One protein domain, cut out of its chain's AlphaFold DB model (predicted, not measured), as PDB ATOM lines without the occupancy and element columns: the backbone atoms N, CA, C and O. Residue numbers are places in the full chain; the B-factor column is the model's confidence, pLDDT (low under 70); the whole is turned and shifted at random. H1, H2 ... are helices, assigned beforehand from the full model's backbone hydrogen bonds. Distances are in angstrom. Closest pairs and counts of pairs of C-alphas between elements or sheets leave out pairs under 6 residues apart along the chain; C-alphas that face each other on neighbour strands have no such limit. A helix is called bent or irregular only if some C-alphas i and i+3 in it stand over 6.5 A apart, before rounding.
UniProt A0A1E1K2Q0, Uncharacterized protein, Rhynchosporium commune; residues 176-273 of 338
ATOM      1  N   ASN A 176     176.183 233.925 122.830       88.94
ATOM      2  CA  ASN A 176     177.134 234.928 122.332       88.94
ATOM      3  C   ASN A 176     178.598 234.467 122.434       88.94
ATOM      4  O   ASN A 176     179.411 234.812 121.586       88.94
ATOM      5  N   ASN A 177     178.926 233.687 123.471       91.06
ATOM      6  CA  ASN A 177     180.218 233.021 123.619       91.06
ATOM      7  C   ASN A 177     179.982 231.514 123.851       91.06
ATOM      8  O   ASN A 177     179.788 231.093 125.003       91.06
ATOM      9  N   PRO A 178     179.943 230.702 122.776       89.00
ATOM     10  CA  PRO A 178     179.694 229.265 122.870       89.00
ATOM     11  C   PRO A 178     180.775 228.527 123.654       89.00
ATOM     12  O   PRO A 178     180.464 227.583 124.373       89.00
ATOM     13  N   TYR A 179     182.027 228.984 123.576       87.75
ATOM     14  CA  TYR A 179     183.159 228.377 124.275       87.75
ATOM     15  C   TYR A 179     182.996 228.447 125.801       87.75
ATOM     16  O   TYR A 179     182.993 227.425 126.489       87.75
ATOM     17  N   GLU A 180     182.762 229.648 126.335       87.19
ATOM     18  CA  GLU A 180     182.530 229.847 127.771       87.19
ATOM     19  C   GLU A 180     181.252 229.148 128.251       87.19
ATOM     20  O   GLU A 180     181.199 228.582 129.348       87.19
ATOM     21  N   SER A 181     180.217 229.148 127.408       89.31
ATOM     22  CA  SER A 181     178.950 228.479 127.708       89.31
ATOM     23  C   SER A 181     179.106 226.955 127.742       89.31
ATOM     24  O   SER A 181     178.534 226.308 128.624       89.31
ATOM     25  N   ALA A 182     179.923 226.385 126.849       89.06
ATOM     26  CA  ALA A 182     180.274 224.968 126.837       89.06
ATOM     27  C   ALA A 182     181.016 224.583 128.118       89.06
ATOM     28  O   ALA A 182     180.581 223.671 128.818       89.06
ATOM     29  N   LEU A 183     182.068 225.323 128.484       87.50
ATOM     30  CA  LEU A 183     182.824 225.079 129.715       87.50
ATOM     31  C   LEU A 183     181.946 225.177 130.968       87.50
ATOM     32  O   LEU A 183     182.102 224.390 131.895       87.50
ATOM     33  N   ARG A 184     180.992 226.111 131.012       88.56
ATOM     34  CA  ARG A 184     180.077 226.235 132.157       88.56
ATOM     35  C   ARG A 184     179.040 225.112 132.217       88.56
ATOM     36  O   ARG A 184     178.673 224.694 133.312       88.56
ATOM     37  N   SER A 185     178.564 224.639 131.067       90.19
ATOM     38  CA  SER A 185     177.473 223.656 130.989       90.19
ATOM     39  C   SER A 185     177.968 222.206 131.012       90.19
ATOM     40  O   SER A 185     177.254 221.322 131.478       90.19
ATOM     41  N   MET A 186     179.203 221.947 130.571       89.56
ATOM     42  CA  MET A 186     179.819 220.615 130.510       89.56
ATOM     43  C   MET A 186     179.737 219.819 131.830       89.56
ATOM     44  O   MET A 186     179.353 218.650 131.768       89.56
ATOM     45  N   PRO A 187     180.002 220.397 133.023       91.75
ATOM     46  CA  PRO A 187     179.890 219.674 134.293       91.75
ATOM     47  C   PRO A 187     178.489 219.121 134.556       91.75
ATOM     48  O   PRO A 187     178.356 218.020 135.082       91.75
ATOM     49  N   PHE A 188     177.446 219.855 134.156       92.94
ATOM     50  CA  PHE A 188     176.061 219.421 134.329       92.94
ATOM     51  C   PHE A 188     175.732 218.223 133.440       92.94
ATOM     52  O   PHE A 188     175.105 217.278 133.914       92.94
ATOM     53  N   TYR A 189     176.192 218.227 132.186       91.88
ATOM     54  CA  TYR A 189     176.005 217.091 131.282       91.88
ATOM     55  C   TYR A 189     176.733 215.841 131.788       91.88
ATOM     56  O   TYR A 189     176.128 214.774 131.852       91.88
ATOM     57  N   ILE A 190     177.985 215.978 132.237       92.19
ATOM     58  CA  ILE A 190     178.754 214.863 132.813       92.19
ATOM     59  C   ILE A 190     178.060 214.315 134.067       92.19
ATOM     60  O   ILE A 190     177.859 213.106 134.177       92.19
ATOM     61  N   ALA A 191     177.647 215.186 134.992       94.38
ATOM     62  CA  ALA A 191     176.952 214.773 136.208       94.38
ATOM     63  C   ALA A 191     175.623 214.069 135.903       94.38
ATOM     64  O   ALA A 191     175.330 213.028 136.497       94.38
ATOM     65  N   ALA A 192     174.842 214.582 134.946       92.56
ATOM     66  CA  ALA A 192     173.594 213.962 134.515       92.56
ATOM     67  C   ALA A 192     173.825 212.553 133.941       92.56
ATOM     68  O   ALA A 192     173.149 211.613 134.357       92.56
ATOM     69  N   THR A 193     174.817 212.376 133.062       92.50
ATOM     70  CA  THR A 193     175.153 211.060 132.495       92.50
ATOM     71  C   THR A 193     175.663 210.090 133.563       92.50
ATOM     72  O   THR A 193     175.198 208.954 133.625       92.50
ATOM     73  N   CYS A 194     176.557 210.522 134.460       93.56
ATOM     74  CA  CYS A 194     177.065 209.670 135.541       93.56
ATOM     75  C   CYS A 194     175.971 209.244 136.533       93.56
ATOM     76  O   CYS A 194     176.049 208.161 137.109       93.56
ATOM     77  N   THR A 195     174.930 210.059 136.706       93.81
ATOM     78  CA  THR A 195     173.793 209.742 137.585       93.81
ATOM     79  C   THR A 195     172.942 208.584 137.053       93.81
ATOM     80  O   THR A 195     172.226 207.945 137.821       93.81
ATOM     81  N   LEU A 196     173.054 208.229 135.768       92.06
ATOM     82  CA  LEU A 196     172.351 207.068 135.217       92.06
ATOM     83  C   LEU A 196     172.853 205.740 135.805       92.06
ATOM     84  O   LEU A 196     172.052 204.829 135.999       92.06
ATOM     85  N   PHE A 197     174.138 205.628 136.162       90.69
ATOM     86  CA  PHE A 197     174.694 204.405 136.755       90.69
ATOM     87  C   PHE A 197     173.977 203.966 138.043       90.69
ATOM     88  O   PHE A 197     173.473 202.840 138.075       90.69
ATOM     89  N   PRO A 198     173.869 204.803 139.100       91.62
ATOM     90  CA  PRO A 198     173.147 204.410 140.306       91.62
ATOM     91  C   PRO A 198     171.662 204.153 140.034       91.62
ATOM     92  O   PRO A 198     171.097 203.266 140.663       91.62
ATOM     93  N   VAL A 199     171.034 204.851 139.077       90.25
ATOM     94  CA  VAL A 199     169.645 204.560 138.676       90.25
ATOM     95  C   VAL A 199     169.522 203.124 138.161       90.25
ATOM     96  O   VAL A 199     168.693 202.371 138.668       90.25
ATOM     97  N   PHE A 200     170.364 202.707 137.212       87.88
ATOM     98  CA  PHE A 200     170.314 201.348 136.662       87.88
ATOM     99  C   PHE A 200     170.643 200.275 137.703       87.88
ATOM    100  O   PHE A 200     169.930 199.277 137.791       87.88
ATOM    101  N   ILE A 201     171.659 200.503 138.539       88.31
ATOM    102  CA  ILE A 201     172.018 199.573 139.617       88.31
ATOM    103  C   ILE A 201     170.849 199.408 140.597       88.31
ATOM    104  O   ILE A 201     170.507 198.287 140.968       88.31
ATOM    105  N   LEU A 202     170.184 200.500 140.987       86.44
ATOM    106  CA  LEU A 202     169.014 200.444 141.867       86.44
ATOM    107  C   LEU A 202     167.842 199.691 141.224       86.44
ATOM    108  O   LEU A 202     167.169 198.921 141.909       86.44
ATOM    109  N   LEU A 203     167.607 199.864 139.920       83.31
ATOM    110  CA  LEU A 203     166.567 199.127 139.190       83.31
ATOM    111  C   LEU A 203     166.856 197.620 139.117       83.31
ATOM    112  O   LEU A 203     165.920 196.815 139.202       83.31
ATOM    113  N   GLU A 204     168.125 197.232 138.986       83.50
ATOM    114  CA  GLU A 204     168.547 195.829 139.014       83.50
ATOM    115  C   GLU A 204     168.376 195.223 140.415       83.50
ATOM    116  O   GLU A 204     167.834 194.125 140.563       83.50
ATOM    117  N   LEU A 205     168.744 195.968 141.463       80.50
ATOM    118  CA  LEU A 205     168.570 195.556 142.862       80.50
ATOM    119  C   LEU A 205     167.093 195.391 143.246       80.50
ATOM    120  O   LEU A 205     166.730 194.408 143.890       80.50
ATOM    121  N   LEU A 206     166.229 196.313 142.809       74.88
ATOM    122  CA  LEU A 206     164.778 196.240 143.014       74.88
ATOM    123  C   LEU A 206     164.142 195.009 142.366       74.88
ATOM    124  O   LEU A 206     163.140 194.506 142.859       74.88
ATOM    125  N   GLY A 207     164.701 194.525 141.254       67.88
ATOM    126  CA  GLY A 207     164.211 193.310 140.602       67.88
ATOM    127  C   GLY A 207     164.366 192.058 141.468       67.88
ATOM    128  O   GLY A 207     163.594 191.118 141.307       67.88
ATOM    129  N   LYS A 208     165.330 192.057 142.398       66.69
ATOM    130  CA  LYS A 208     165.708 190.893 143.215       66.69
ATOM    131  C   LYS A 208     165.114 190.898 144.632       66.69
ATOM    132  O   LYS A 208     165.167 189.873 145.302       66.69
ATOM    133  N   GLN A 209     164.581 192.024 145.112       66.31
ATOM    134  CA  GLN A 209     164.119 192.207 146.498       66.31
ATOM    135  C   GLN A 209     162.696 192.789 146.531       66.31
ATOM    136  O   GLN A 209     162.357 193.655 145.727       66.31
ATOM    137  N   SER A 210     161.847 192.345 147.466       58.47
ATOM    138  CA  SER A 210     160.486 192.879 147.595       58.47
ATOM    139  C   SER A 210     160.504 194.313 148.152       58.47
ATOM    140  O   SER A 210     161.203 194.640 149.110       58.47
ATOM    141  N   ILE A 211     159.721 195.200 147.530       57.59
ATOM    142  CA  ILE A 211     159.759 196.663 147.739       57.59
ATOM    143  C   ILE A 211     159.263 197.098 149.137       57.59
ATOM    144  O   ILE A 211     159.435 198.247 149.535       57.59
ATOM    145  N   GLN A 212     158.707 196.183 149.934       58.19
ATOM    146  CA  GLN A 212     157.999 196.501 151.181       58.19
ATOM    147  C   GLN A 212     158.887 197.006 152.339       58.19
ATOM    148  O   GLN A 212     158.349 197.441 153.352       58.19
ATOM    149  N   GLY A 213     160.220 197.022 152.196       58.41
ATOM    150  CA  GLY A 213     161.156 197.507 153.226       58.41
ATOM    151  C   GLY A 213     162.036 198.705 152.839       58.41
ATOM    152  O   GLY A 213     162.964 199.042 153.581       58.41
ATOM    153  N   PHE A 214     161.824 199.335 151.678       66.56
ATOM    154  CA  PHE A 214     162.736 200.366 151.168       66.56
ATOM    155  C   PHE A 214     162.174 201.782 151.344       66.56
ATOM    156  O   PHE A 214     161.269 202.204 150.632       66.56
ATOM    157  N   GLY A 215     162.749 202.547 152.277       76.81
ATOM    158  CA  GLY A 215     162.463 203.978 152.409       76.81
ATOM    159  C   GLY A 215     162.966 204.783 151.203       76.81
ATOM    160  O   GLY A 215     164.030 204.484 150.655       76.81
ATOM    161  N   ILE A 216     162.234 205.844 150.840       79.25
ATOM    162  CA  ILE A 216     162.521 206.759 149.710       79.25
ATOM    163  C   ILE A 216     163.981 207.250 149.720       79.25
ATOM    164  O   ILE A 216     164.611 207.381 148.669       79.25
ATOM    165  N   ALA A 217     164.554 207.438 150.912       83.12
ATOM    166  CA  ALA A 217     165.937 207.858 151.106       83.12
ATOM    167  C   ALA A 217     166.967 206.955 150.399       83.12
ATOM    168  O   ALA A 217     167.944 207.465 149.862       83.12
ATOM    169  N   ARG A 218     166.748 205.635 150.320       80.81
ATOM    170  CA  ARG A 218     167.695 204.711 149.662       80.81
ATOM    171  C   ARG A 218     167.770 204.886 148.144       80.81
ATOM    172  O   ARG A 218     168.755 204.464 147.554       80.81
ATOM    173  N   PHE A 219     166.771 205.517 147.528       83.25
ATOM    174  CA  PHE A 219     166.782 205.840 146.100       83.25
ATOM    175  C   PHE A 219     167.303 207.251 145.860       83.25
ATOM    176  O   PHE A 219     168.178 207.464 145.026       83.25
ATOM    177  N   VAL A 220     166.798 208.216 146.628       89.12
ATOM    178  CA  VAL A 220     167.134 209.630 146.434       89.12
ATOM    179  C   VAL A 220     168.595 209.904 146.786       89.12
ATOM    180  O   VAL A 220     169.267 210.614 146.044       89.12
ATOM    181  N   VAL A 221     169.114 209.316 147.870       90.88
ATOM    182  CA  VAL A 221     170.472 209.611 148.352       90.88
ATOM    183  C   VAL A 221     171.552 209.193 147.347       90.88
ATOM    184  O   VAL A 221     172.372 210.048 147.021       90.88
ATOM    185  N   PRO A 222     171.580 207.965 146.789       91.94
ATOM    186  CA  PRO A 222     172.596 207.610 145.797       91.94
ATOM    187  C   PRO A 222     172.488 208.430 144.508       91.94
ATOM    188  O   PRO A 222     173.511 208.815 143.949       91.94
ATOM    189  N   ILE A 223     171.268 208.730 144.047       93.75
ATOM    190  CA  ILE A 223     171.033 209.476 142.802       93.75
ATOM    191  C   ILE A 223     171.488 210.933 142.961       93.75
ATOM    192  O   ILE A 223     172.370 211.395 142.239       93.75
ATOM    193  N   VAL A 224     170.929 211.647 143.942       94.81
ATOM    194  CA  VAL A 224     171.244 213.063 144.191       94.81
ATOM    195  C   VAL A 224     172.679 213.220 144.689       94.81
ATOM    196  O   VAL A 224     173.383 214.132 144.260       94.81
ATOM    197  N   GLY A 225     173.145 212.306 145.542       94.50
ATOM    198  CA  GLY A 225     174.517 212.288 146.038       94.50
ATOM    199  C   GLY A 225     175.533 212.143 144.909       94.50
ATOM    200  O   GLY A 225     176.469 212.936 144.837       94.50
ATOM    201  N   THR A 226     175.319 211.207 143.978       94.94
ATOM    202  CA  THR A 226     176.206 211.045 142.812       94.94
ATOM    203  C   THR A 226     176.201 212.298 141.942       94.94
ATOM    204  O   THR A 226     177.270 212.777 141.575       94.94
ATOM    205  N   PHE A 227     175.029 212.879 141.667       95.94
ATOM    206  CA  PHE A 227     174.934 214.106 140.875       95.94
ATOM    207  C   PHE A 227     175.736 215.258 141.497       95.94
ATOM    208  O   PHE A 227     176.560 215.871 140.820       95.94
ATOM    209  N   ILE A 228     175.542 215.526 142.794       96.00
ATOM    210  CA  ILE A 228     176.227 216.616 143.507       96.00
ATOM    211  C   ILE A 228     177.737 216.370 143.566       96.00
ATOM    212  O   ILE A 228     178.515 217.286 143.300       96.00
ATOM    213  N   VAL A 229     178.163 215.142 143.881       95.25
ATOM    214  CA  VAL A 229     179.587 214.791 143.979       95.25
ATOM    215  C   VAL A 229     180.277 214.931 142.623       95.25
ATOM    216  O   VAL A 229     181.329 215.561 142.545       95.25
ATOM    217  N   ILE A 230     179.687 214.406 141.545       94.75
ATOM    218  CA  ILE A 230     180.278 214.518 140.206       94.75
ATOM    219  C   ILE A 230     180.289 215.971 139.731       94.75
ATOM    220  O   ILE A 230     181.286 216.408 139.161       94.75
ATOM    221  N   LEU A 231     179.238 216.747 140.014       94.38
ATOM    222  CA  LEU A 231     179.197 218.167 139.677       94.38
ATOM    223  C   LEU A 231     180.305 218.948 140.398       94.38
ATOM    224  O   LEU A 231     181.011 219.738 139.768       94.38
ATOM    225  N   PHE A 232     180.499 218.687 141.695       93.56
ATOM    226  CA  PHE A 232     181.589 219.263 142.479       93.56
ATOM    227  C   PHE A 232     182.953 218.890 141.887       93.56
ATOM    228  O   PHE A 232     183.761 219.772 141.598       93.56
ATOM    229  N   LEU A 233     183.199 217.602 141.630       91.94
ATOM    230  CA  LEU A 233     184.470 217.142 141.069       91.94
ATOM    231  C   LEU A 233     184.743 217.742 139.682       91.94
ATOM    232  O   LEU A 233     185.856 218.190 139.404       91.94
ATOM    233  N   ALA A 234     183.732 217.804 138.819       90.06
ATOM    234  CA  ALA A 234     183.865 218.371 137.485       90.06
ATOM    235  C   ALA A 234     184.173 219.878 137.533       90.06
ATOM    236  O   ALA A 234     185.062 220.342 136.816       90.06
ATOM    237  N   TYR A 235     183.503 220.644 138.400       88.75
ATOM    238  CA  TYR A 235     183.741 222.084 138.507       88.75
ATOM    239  C   TYR A 235     185.107 222.411 139.122       88.75
ATOM    240  O   TYR A 235     185.812 223.286 138.623       88.75
ATOM    241  N   PHE A 236     185.507 221.693 140.177       87.50
ATOM    242  CA  PHE A 236     186.752 221.976 140.893       87.50
ATOM    243  C   PHE A 236     187.998 221.419 140.201       87.50
ATOM    244  O   PHE A 236     189.046 222.056 140.268       87.50
ATOM    245  N   PHE A 237     187.914 220.268 139.528       86.94
ATOM    246  CA  PHE A 237     189.088 219.613 138.939       86.94
ATOM    247  C   PHE A 237     189.101 219.652 137.410       86.94
ATOM    248  O   PHE A 237     190.129 219.972 136.813       86.94
ATOM    249  N   ALA A 238     187.971 219.375 136.755       82.94
ATOM    250  CA  ALA A 238     187.943 219.248 135.299       82.94
ATOM    251  C   ALA A 238     187.942 220.611 134.581       82.94
ATOM    252  O   ALA A 238     188.723 220.804 133.650       82.94
ATOM    253  N   ILE A 239     187.135 221.583 135.029       85.62
ATOM    254  CA  ILE A 239     187.048 222.907 134.378       85.62
ATOM    255  C   ILE A 239     188.374 223.675 134.375       85.62
ATOM    256  O   ILE A 239     188.757 224.150 133.302       85.62
ATOM    257  N   PRO A 240     189.121 223.784 135.491       83.75
ATOM    258  CA  PRO A 240     190.433 224.429 135.475       83.75
ATOM    259  C   PRO A 240     191.405 223.798 134.478       83.75
ATOM    260  O   PRO A 240     192.126 224.503 133.770       83.75
ATOM    261  N   ASN A 241     191.385 222.467 134.383       81.38
ATOM    262  CA  ASN A 241     192.225 221.731 133.452       81.38
ATOM    263  C   ASN A 241     191.804 221.961 131.989       81.38
ATOM    264  O   ASN A 241     192.664 222.155 131.128       81.38
ATOM    265  N   PHE A 242     190.498 221.982 131.699       80.62
ATOM    266  CA  PHE A 242     189.994 222.245 130.350       80.62
ATOM    267  C   PHE A 242     190.261 223.676 129.893       80.62
ATOM    268  O   PHE A 242     190.724 223.851 128.771       80.62
ATOM    269  N   ARG A 243     190.075 224.678 130.762       80.88
ATOM    270  CA  ARG A 243     190.444 226.071 130.462       80.88
ATOM    271  C   ARG A 243     191.907 226.187 130.051       80.88
ATOM    272  O   ARG A 243     192.201 226.692 128.981       80.88
ATOM    273  N   ARG A 244     192.825 225.612 130.830       76.94
ATOM    274  CA  ARG A 244     194.262 225.595 130.499       76.94
ATOM    275  C   ARG A 244     194.611 224.841 129.221       76.94
ATOM    276  O   ARG A 244     195.566 225.197 128.545       76.94
ATOM    277  N   SER A 245     193.893 223.759 128.934       72.25
ATOM    278  CA  SER A 245     194.182 222.924 127.763       72.25
ATOM    279  C   SER A 245     193.664 223.537 126.461       72.25
ATOM    280  O   SER A 245     194.215 223.247 125.398       72.25
ATOM    281  N   LEU A 246     192.590 224.329 126.539       72.12
ATOM    282  CA  LEU A 246     191.826 224.799 125.384       72.12
ATOM    283  C   LEU A 246     191.951 226.308 125.125       72.12
ATOM    284  O   LEU A 246     191.805 226.705 123.975       72.12
ATOM    285  N   GLU A 247     192.185 227.147 126.139       73.19
ATOM    286  CA  GLU A 247     192.442 228.581 125.930       73.19
ATOM    287  C   GLU A 247     193.816 228.740 125.260       73.19
ATOM    288  O   GLU A 247     194.841 228.453 125.879       73.19
ATOM    289  N   GLU A 248     193.843 229.183 123.997       60.81
ATOM    290  CA  GLU A 248     195.085 229.352 123.223       60.81
ATOM    291  C   GLU A 248     196.080 230.284 123.931       60.81
ATOM    292  O   GLU A 248     197.266 229.964 124.000       60.81
ATOM    293  N   ASP A 249     195.580 231.340 124.581       60.59
ATOM    294  CA  ASP A 249     196.378 232.301 125.353       60.59
ATOM    295  C   ASP A 249     197.038 231.703 126.611       60.59
ATOM    296  O   ASP A 249     198.019 232.244 127.119       60.59
ATOM    297  N   LYS A 250     196.514 230.586 127.142       58.53
ATOM    298  CA  LYS A 250     197.006 229.927 128.371       58.53
ATOM    299  C   LYS A 250     197.505 228.503 128.136       58.53
ATOM    300  O   LYS A 250     197.708 227.753 129.100       58.53
ATOM    301  N   LYS A 251     197.694 228.116 126.872       61.34
ATOM    302  CA  LYS A 251     198.058 226.757 126.474       61.34
ATOM    303  C   LYS A 251     199.491 226.427 126.892       61.34
ATOM    304  O   LYS A 251     200.458 226.661 126.175       61.34
ATOM    305  N   ASP A 252     199.624 225.814 128.061       65.12
ATOM    306  CA  ASP A 252     200.895 225.303 128.571       65.12
ATOM    307  C   ASP A 252     201.192 223.900 128.001       65.12
ATOM    308  O   ASP A 252     200.604 222.912 128.447       65.12
ATOM    309  N   CYS A 253     202.184 223.743 127.110       68.62
ATOM    310  CA  CYS A 253     202.611 222.405 126.627       68.62
ATOM    311  C   CYS A 253     203.188 221.507 127.735       68.62
ATOM    312  O   CYS A 253     203.372 220.306 127.533       68.62
ATOM    313  N   ARG A 254     203.463 222.083 128.913       69.25
ATOM    314  CA  ARG A 254     203.909 221.388 130.128       69.25
ATOM    315  C   ARG A 254     202.793 220.562 130.778       69.25
ATOM    316  O   ARG A 254     203.108 219.651 131.550       69.25
ATOM    317  N   LEU A 255     201.526 220.875 130.491       71.31
ATOM    318  CA  LEU A 255     200.354 220.250 131.099       71.31
ATOM    319  C   LEU A 255     200.215 218.784 130.653       71.31
ATOM    320  O   LEU A 255     200.429 218.424 129.498       71.31
ATOM    321  N   ARG A 256     199.851 217.918 131.596       69.06
ATOM    322  CA  ARG A 256     199.621 216.488 131.404       69.06
ATOM    323  C   ARG A 256     198.334 216.108 132.129       69.06
ATOM    324  O   ARG A 256     197.991 216.745 133.119       69.06
ATOM    325  N   LEU A 257     197.698 215.009 131.708       70.06
ATOM    326  CA  LEU A 257     196.532 214.425 132.395       70.06
ATOM    327  C   LEU A 257     196.783 214.180 133.888       70.06
ATOM    328  O   LEU A 257     195.860 214.271 134.690       70.06
ATOM    329  N   ILE A 258     198.038 213.927 134.278       73.31
ATOM    330  CA  ILE A 258     198.384 213.750 135.687       73.31
ATOM    331  C   ILE A 258     198.041 214.978 136.524       73.31
ATOM    332  O   ILE A 258     197.738 214.768 137.682       73.31
ATOM    333  N   HIS A 259     198.033 216.206 135.982       78.06
ATOM    334  CA  HIS A 259     197.826 217.449 136.737       78.06
ATOM    335  C   HIS A 259     196.356 217.776 137.045       78.06
ATOM    336  O   HIS A 259     196.107 218.746 137.752       78.06
ATOM    337  N   ILE A 260     195.384 216.983 136.575       78.81
ATOM    338  CA  ILE A 260     193.947 217.192 136.852       78.81
ATOM    339  C   ILE A 260     193.641 217.410 138.353       78.81
ATOM    340  O   ILE A 260     192.884 218.331 138.665       78.81
ATOM    341  N   PRO A 261     194.244 216.666 139.308       81.50
ATOM    342  CA  PRO A 261     194.003 216.866 140.738       81.50
ATOM    343  C   PRO A 261     194.442 218.233 141.279       81.50
ATOM    344  O   PRO A 261     194.024 218.612 142.368       81.50
ATOM    345  N   MET A 262     195.262 219.001 140.549       74.88
ATOM    346  CA  MET A 262     195.636 220.358 140.966       74.88
ATOM    347  C   MET A 262     194.448 221.331 140.910       74.88
ATOM    348  O   MET A 262     194.482 222.363 141.584       74.88
ATOM    349  N   GLY A 263     193.403 221.005 140.139       82.56
ATOM    350  CA  GLY A 263     192.131 221.723 140.112       82.56
ATOM    351  C   GLY A 263     192.301 223.245 140.036       82.56
ATOM    352  O   GLY A 263     192.930 223.722 139.089       82.56
ATOM    353  N   PRO A 264     191.821 224.041 141.014       80.38
ATOM    354  CA  PRO A 264     191.868 225.504 140.941       80.38
ATOM    355  C   PRO A 264     193.286 226.091 140.908       80.38
ATOM    356  O   PRO A 264     193.470 227.218 140.454       80.38
ATOM    357  N   LEU A 265     194.310 225.351 141.355       77.94
ATOM    358  CA  LEU A 265     195.705 225.805 141.279       77.94
ATOM    359  C   LEU A 265     196.163 225.986 139.827       77.94
ATOM    360  O   LEU A 265     197.028 226.819 139.562       77.94
ATOM    361  N   LEU A 266     195.531 225.274 138.888       75.19
ATOM    362  CA  LEU A 266     195.718 225.442 137.449       75.19
ATOM    363  C   LEU A 266     195.088 226.733 136.909       75.19
ATOM    364  O   LEU A 266     195.233 227.015 135.734       75.19
ATOM    365  N   LEU A 267     194.391 227.546 137.703       74.31
ATOM    366  CA  LEU A 267     193.908 228.857 137.243       74.31
ATOM    367  C   LEU A 267     194.905 229.993 137.512       74.31
ATOM    368  O   LEU A 267     194.692 231.101 137.034       74.31
ATOM    369  N   ARG A 268     195.997 229.736 138.249       75.12
ATOM    370  CA  ARG A 268     197.063 230.731 138.494       75.12
ATOM    371  C   ARG A 268     197.801 231.088 137.200       75.12
ATOM    372  O   ARG A 268     197.721 230.341 136.241       75.12
ATOM    373  N   GLU A 269     198.565 232.173 137.158       68.38
ATOM    374  CA  GLU A 269     199.370 232.497 135.965       68.38
ATOM    375  C   GLU A 269     200.553 231.527 135.786       68.38
ATOM    376  O   GLU A 269     200.810 231.056 134.685       68.38
ATOM    377  N   ASN A 270     201.209 231.131 136.884       70.00
ATOM    378  CA  ASN A 270     202.331 230.182 136.887       70.00
ATOM    379  C   ASN A 270     202.113 229.080 137.938       70.00
ATOM    380  O   ASN A 270     202.460 229.272 139.107       70.00
ATOM    381  N   PRO A 271     201.519 227.924 137.589       71.75
ATOM    382  CA  PRO A 271     201.315 226.858 138.553       71.75
ATOM    383  C   PRO A 271     202.580 225.989 138.663       71.75
ATOM    384  O   PRO A 271     203.295 225.774 137.677       71.75
ATOM    385  N   PRO A 272     202.850 225.425 139.844       73.81
ATOM    386  CA  PRO A 272     203.945 224.483 140.013       73.81
ATOM    387  C   PRO A 272     203.546 223.102 139.473       73.81
ATOM    388  O   PRO A 272     202.905 222.318 140.166       73.81
ATOM    389  N   TYR A 273     203.912 222.786 138.231       72.12
ATOM    390  CA  TYR A 273     203.687 221.453 137.663       72.12
ATOM    391  C   TYR A 273     204.638 220.415 138.269       72.12
ATOM    392  O   TYR A 273     205.858 220.591 138.228       72.12
TER     393      TYR A 273
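Overview. This is residues 176 to 273 of the 338 residues of an uncharacterized protein of Rhynchosporium commune (UniProt A0A1E1K2Q0). A long helical hairpin, H1 with arm H2a, has a small head of H2b and H3 away from its loop, where residues 207 to 213 stick out. The 98 printed residues hold three named helices, H1, H2, H3, and no named strand: all helix, loose, radius of gyration of the C-alphas 18.3 A, spans 58 by 33 by 17 A.

Arrangement. H1, residues 178 to 208, touches H2a, residues 217 to 236, a hairpin at a shallow tilt of 27 degrees, opposite ways; the closest C-alphas, of Ala 191 and Phe 227, are 5.1 A apart. H2b, residues 239 to 246, touches H3, residues 257 to 267, about perpendicular at 74 degrees; the closest C-alphas, of Pro 240 and Gly 263, are 5.6 A apart. H1 touches H2b with residues 183 to 187 alone, closest at the C-alphas of Leu 183 and Ile 239, 6.7 A. H1 and H3 are apart. Every O i to N i+4 pair is within hydrogen-bond range in H2b, 20 of 27 in H1, 15 of 16 in H2a and 0 of 7 in H3, where 6 of 8 O i to N i+3 pairs are.

Along the chain. H1 begins at C-alpha 178 (179.694, 229.265, 122.870), is 45.6 A long and has a kink of 38 degrees near residue 185. H2, by its hydrogen bonds one helix, is bent, with C-alphas 236 and 239 6.6 A apart; H2a is 27.1 A long, H2b 10.4 A. H3, 15.4 A, ends at C-alpha 267 (193.908, 228.857, 137.243). H1, only just, and H3 are irregular: C-alphas 184 and 187 are 6.9 A apart, 261 and 264 8.9 A.

Size, cuts and confidence. The farthest C-alphas, of Gln 212 and Asp 249, are 58.5 A apart. The printed part has no cut, and both links are short. The model's pLDDT is under 70 at residues 207 to 214, 248 to 254, 256 and 269.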